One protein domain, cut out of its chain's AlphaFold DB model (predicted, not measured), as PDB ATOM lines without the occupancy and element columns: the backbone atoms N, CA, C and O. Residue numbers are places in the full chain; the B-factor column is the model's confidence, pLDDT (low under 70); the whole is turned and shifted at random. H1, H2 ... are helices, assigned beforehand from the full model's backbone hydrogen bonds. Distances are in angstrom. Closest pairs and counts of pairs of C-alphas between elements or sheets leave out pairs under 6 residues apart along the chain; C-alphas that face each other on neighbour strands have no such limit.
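This is residues 67 to 108 of the 206 residues of an uncharacterized protein of Desulfovibrio vulgaris (strain DSM 19637 / Miyazaki F) (UniProt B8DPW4). Two helices, H1 and H2, lie side by side at a shallow angle and run the same way, with the link between them, residues 85 to 94, folding back from the end of H1 to the start of H2. H2 begins beside the middle of H1 and runs on past its end, giving a staggered pair. The printed part has 42 residues with two named helices, H1 then H2, and no named strand; its class is all helix. It is compact, with a radius of gyration of the C-alphas of 10.0 A, and its C-alphas span 32 by 16 by 16 A, only just elongated.

H1, residues 67 to 84, comes first and is joined to H2, residues 95 to 108, by a short link of 10 residues. The two helices touch, with 11 pairs of C-alphas within 8 A. H1 touches H2 with residues 75 to 82 alone. The closest C-alphas of the two are those of Leu 82 and Leu 102, 6.0 A apart. Their lines stand at a shallow tilt of 30 degrees, and they run the same way. Their centres are 13.2 A apart. In H1 and H2 every O i to N i+4 pair is within hydrogen-bond range.

H1 has 18 residues and begins with C-alpha 67 at (125.344, 134.948, 160.915). It ends with C-alpha 84 at (141.414, 146.673, 177.401), 25.8 A from the first. H2 has 14 residues and measures 19.8 A from C-alpha 95 to C-alpha 108, the latter at (145.067, 158.586, 171.081).

The two C-alphas farthest apart are those of Arg 67 and Gln 108, 32.4 A. The printed part has no cut. The mean pLDDT of the printed part is 92.8, and residue 108 is the one printed residue under 70.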
ATOM      1  N   ARG A  67     125.051 133.524 161.159       93.88
ATOM      2  CA  ARG A  67     125.344 134.948 160.915       93.88
ATOM      3  C   ARG A  67     125.236 135.779 162.197       93.88
ATOM      4  O   ARG A  67     125.967 136.757 162.353       93.88
ATOM      5  N   GLU A  68     124.315 135.404 163.075       95.62
ATOM      6  CA  GLU A  68     124.090 136.080 164.344       95.62
ATOM      7  C   GLU A  68     125.222 135.798 165.340       95.62
ATOM      8  O   GLU A  68     125.704 136.730 165.981       95.62
ATOM      9  N   ASP A  69     125.755 134.577 165.382       95.12
ATOM     10  CA  ASP A  69     126.918 134.250 166.217       95.12
ATOM     11  C   ASP A  69     128.150 135.048 165.797       95.12
ATOM     12  O   ASP A  69     128.838 135.635 166.631       95.12
ATOM     13  N   VAL A  70     128.385 135.173 164.487       95.12
ATOM     14  CA  VAL A  70     129.471 136.010 163.959       95.12
ATOM     15  C   VAL A  70     129.273 137.479 164.343       95.12
ATOM     16  O   VAL A  70     130.241 138.160 164.686       95.12
ATOM     17  N   ARG A  71     128.035 137.992 164.302       94.81
ATOM     18  CA  ARG A  71     127.729 139.367 164.734       94.81
ATOM     19  C   ARG A  71     128.004 139.557 166.221       94.81
ATOM     20  O   ARG A  71     128.709 140.501 166.579       94.81
ATOM     21  N   ARG A  72     127.523 138.650 167.071       94.81
ATOM     22  CA  ARG A  72     127.758 138.678 168.523       94.81
ATOM     23  C   ARG A  72     129.239 138.594 168.850       94.81
ATOM     24  O   ARG A  72     129.723 139.389 169.648       94.81
ATOM     25  N   PHE A  73     129.971 137.702 168.189       95.56
ATOM     26  CA  PHE A  73     131.412 137.563 168.366       95.56
ATOM     27  C   PHE A  73     132.161 138.846 167.982       95.56
ATOM     28  O   PHE A  73     133.013 139.319 168.737       95.56
ATOM     29  N   ARG A  74     131.819 139.468 166.844       95.50
ATOM     30  CA  ARG A  74     132.409 140.753 166.423       95.50
ATOM     31  C   ARG A  74     132.122 141.863 167.428       95.50
ATOM     32  O   ARG A  74     133.032 142.603 167.796       95.50
ATOM     33  N   LEU A  75     130.881 141.951 167.901       95.38
ATOM     34  CA  LEU A  75     130.471 142.936 168.894       95.38
ATOM     35  C   LEU A  75     131.201 142.723 170.229       95.38
ATOM     36  O   LEU A  75     131.741 143.674 170.790       95.38
ATOM     37  N   ALA A  76     131.289 141.477 170.698       95.38
ATOM     38  CA  ALA A  76     132.031 141.105 171.899       95.38
ATOM     39  C   ALA A  76     133.523 141.442 171.771       95.38
ATOM     40  O   ALA A  76     134.102 142.016 172.688       95.38
ATOM     41  N   THR A  77     134.126 141.177 170.608       96.69
ATOM     42  CA  THR A  77     135.530 141.514 170.329       96.69
ATOM     43  C   THR A  77     135.773 143.025 170.406       96.69
ATOM     44  O   THR A  77     136.753 143.458 171.010       96.69
ATOM     45  N   LEU A  78     134.878 143.848 169.845       96.00
ATOM     46  CA  LEU A  78     134.992 145.311 169.929       96.00
ATOM     47  C   LEU A  78     134.899 145.802 171.376       96.00
ATOM     48  O   LEU A  78     135.709 146.623 171.803       96.00
ATOM     49  N   ARG A  79     133.940 145.265 172.136       95.75
ATOM     50  CA  ARG A  79     133.740 145.586 173.555       95.75
ATOM     51  C   ARG A  79     134.946 145.201 174.402       95.75
ATOM     52  O   ARG A  79     135.416 146.013 175.190       95.75
ATOM     53  N   ALA A  80     135.486 144.002 174.199       95.75
ATOM     54  CA  ALA A  80     136.684 143.542 174.890       95.75
ATOM     55  C   ALA A  80     137.886 144.449 174.592       95.75
ATOM     56  O   ALA A  80     138.605 144.843 175.504       95.75
ATOM     57  N   ARG A  81     138.075 144.842 173.328       94.94
ATOM     58  CA  ARG A  81     139.186 145.715 172.932       94.94
ATOM     59  C   ARG A  81     139.070 147.117 173.533       94.94
ATOM     60  O   ARG A  81     140.064 147.650 174.006       94.94
ATOM     61  N   LEU A  82     137.865 147.681 173.584       94.62
ATOM     62  CA  LEU A  82     137.610 148.945 174.281       94.62
ATOM     63  C   LEU A  82     137.843 148.840 175.791       94.62
ATOM     64  O   LEU A  82     138.457 149.731 176.370       94.62
ATOM     65  N   ALA A  83     137.421 147.736 176.413       93.88
ATOM     66  CA  ALA A  83     137.661 147.488 177.833       93.88
ATOM     67  C   ALA A  83     139.161 147.373 178.151       93.88
ATOM     68  O   ALA A  83     139.615 147.927 179.150       93.88
ATOM     69  N   LEU A  84     139.950 146.730 177.279       94.56
ATOM     70  CA  LEU A  84     141.414 146.673 177.401       94.56
ATOM     71  C   LEU A  84     142.070 148.057 177.298       94.56
ATOM     72  O   LEU A  84     143.082 148.301 177.948       94.56
ATOM     73  N   LEU A  85     141.483 148.964 176.516       93.62
ATOM     74  CA  LEU A  85     141.909 150.363 176.422       93.62
ATOM     75  C   LEU A  85     141.365 151.236 177.569       93.62
ATOM     76  O   LEU A  85     141.642 152.430 177.602       93.62
ATOM     77  N   GLY A  86     140.588 150.671 178.501       93.19
ATOM     78  CA  GLY A  86     139.985 151.408 179.615       93.19
ATOM     79  C   GLY A  86     138.848 152.348 179.204       93.19
ATOM     80  O   GLY A  86     138.481 153.238 179.968       93.19
ATOM     81  N   VAL A  87     138.281 152.177 178.008       93.12
ATOM     82  CA  VAL A  87     137.194 153.021 177.507       93.12
ATOM     83  C   VAL A  87     135.860 152.496 178.028       93.12
ATOM     84  O   VAL A  87     135.468 151.368 177.728       93.12
ATOM     85  N   ALA A  88     135.138 153.328 178.777       94.00
ATOM     86  CA  ALA A  88     133.786 153.017 179.227       94.00
ATOM     87  C   ALA A  88     132.782 153.107 178.065       94.00
ATOM     88  O   ALA A  88     132.822 154.044 177.268       94.00
ATOM     89  N   PHE A  89     131.865 152.144 177.980       92.88
ATOM     90  CA  PHE A  89     130.774 152.127 177.006       92.88
ATOM     91  C   PHE A  89     129.541 151.437 177.599       92.88
ATOM     92  O   PHE A  89     129.652 150.597 178.492       92.88
ATOM     93  N   ASP A  90     128.364 151.766 177.072       94.88
ATOM     94  CA  ASP A  90     127.105 151.116 177.439       94.88
ATOM     95  C   ASP A  90     126.949 149.790 176.657       94.88
ATOM     96  O   ASP A  90     127.216 149.763 175.446       94.88
ATOM     97  N   PRO A  91     126.511 148.676 177.273       90.06
ATOM     98  CA  PRO A  91     126.216 147.424 176.569       90.06
ATOM     99  C   PRO A  91     125.115 147.522 175.497       90.06
ATOM    100  O   PRO A  91     124.967 146.585 174.713       90.06
ATOM    101  N   SER A  92     124.351 148.610 175.423       93.19
ATOM    102  CA  SER A  92     123.389 148.890 174.348       93.19
ATOM    103  C   SER A  92     123.998 149.639 173.154       93.19
ATOM    104  O   SER A  92     123.347 149.769 172.117       93.19
ATOM    105  N   THR A  93     125.256 150.082 173.260       94.44
ATOM    106  CA  THR A  93     125.943 150.836 172.201       94.44
ATOM    107  C   THR A  93     126.038 150.019 170.912       94.44
ATOM    108  O   THR A  93     126.418 148.839 170.925       94.44
ATOM    109  N   ASP A  94     125.729 150.670 169.792       95.56
ATOM    110  CA  ASP A  94     125.762 150.079 168.463       95.56
ATOM    111  C   ASP A  94     127.196 149.814 167.971       95.56
ATOM    112  O   ASP A  94     128.180 150.429 168.393       95.56
ATOM    113  N   GLU A  95     127.324 148.890 167.019       93.88
ATOM    114  CA  GLU A  95     128.623 148.462 166.497       93.88
ATOM    115  C   GLU A  95     129.412 149.607 165.829       93.88
ATOM    116  O   GLU A  95     130.641 149.657 165.931       93.88
ATOM    117  N   ALA A  96     128.736 150.537 165.143       94.56
ATOM    118  CA  ALA A  96     129.407 151.618 164.426       94.56
ATOM    119  C   ALA A  96     130.015 152.638 165.397       94.56
ATOM    120  O   ALA A  96     131.152 153.083 165.188       94.56
ATOM    121  N   THR A  97     129.303 152.953 166.478       95.06
ATOM    122  CA  THR A  97     129.814 153.791 167.566       95.06
ATOM    123  C   THR A  97     130.979 153.120 168.284       95.06
ATOM    124  O   THR A  97     132.026 153.749 168.424       95.06
ATOM    125  N   LEU A  98     130.888 151.827 168.618       95.44
ATOM    126  CA  LEU A  98     132.003 151.094 169.238       95.44
ATOM    127  C   LEU A  98     133.263 151.106 168.356       95.44
ATOM    128  O   LEU A  98     134.365 151.351 168.843       95.44
ATOM    129  N   ARG A  99     133.126 150.930 167.035       95.50
ATOM    130  CA  ARG A  99     134.261 151.051 166.098       95.50
ATOM    131  C   ARG A  99     134.837 152.468 166.053       95.50
ATOM    132  O   ARG A  99     136.046 152.630 165.898       95.50
ATOM    133  N   ARG A 100     133.993 153.501 166.148       94.38
ATOM    134  CA  ARG A 100     134.442 154.901 166.207       94.38
ATOM    135  C   ARG A 100     135.222 155.166 167.493       94.38
ATOM    136  O   ARG A 100     136.308 155.728 167.405       94.38
ATOM    137  N   MET A 101     134.702 154.718 168.634       94.81
ATOM    138  CA  MET A 101     135.372 154.811 169.934       94.81
ATOM    139  C   MET A 101     136.712 154.083 169.911       94.81
ATOM    140  O   MET A 101     137.704 154.628 170.377       94.81
ATOM    141  N   LEU A 102     136.765 152.900 169.294       94.56
ATOM    142  CA  LEU A 102     137.996 152.123 169.202       94.56
ATOM    143  C   LEU A 102     139.060 152.864 168.389       94.56
ATOM    144  O   LEU A 102     140.186 153.005 168.843       94.56
ATOM    145  N   ARG A 103     138.694 153.412 167.223       93.00
ATOM    146  CA  ARG A 103     139.619 154.227 166.420       93.00
ATOM    147  C   ARG A 103     140.089 155.482 167.152       93.00
ATOM    148  O   ARG A 103     141.244 155.856 166.999       93.00
ATOM    149  N   ALA A 104     139.212 156.128 167.918       91.31
ATOM    150  CA  ALA A 104     139.580 157.293 168.715       91.31
ATOM    151  C   ALA A 104     140.584 156.915 169.816       91.31
ATOM    152  O   ALA A 104     141.630 157.542 169.925       91.31
ATOM    153  N   ALA A 105     140.313 155.839 170.556       88.50
ATOM    154  CA  ALA A 105     141.175 155.359 171.630       88.50
ATOM    155  C   ALA A 105     142.535 154.854 171.120       88.50
ATOM    156  O   ALA A 105     143.567 155.122 171.728       88.50
ATOM    157  N   GLU A 106     142.564 154.184 169.968       86.81
ATOM    158  CA  GLU A 106     143.807 153.721 169.339       86.81
ATOM    159  C   GLU A 106     144.604 154.856 168.701       86.81
ATOM    160  O   GLU A 106     145.828 154.869 168.783       86.81
ATOM    161  N   GLY A 107     143.917 155.836 168.109       72.38
ATOM    162  CA  GLY A 107     144.537 157.050 167.580       72.38
ATOM    163  C   GLY A 107     145.065 157.990 168.668       72.38
ATOM    164  O   GLY A 107     145.942 158.801 168.388       72.38
ATOM    165  N   GLN A 108     144.569 157.869 169.902       57.69
ATOM    166  CA  GLN A 108     145.067 158.586 171.081       57.69
ATOM    167  C   GLN A 108     146.111 157.786 171.882       57.69
ATOM    168  O   GLN A 108     146.759 158.347 172.758       57.69
TER     169      GLN A 108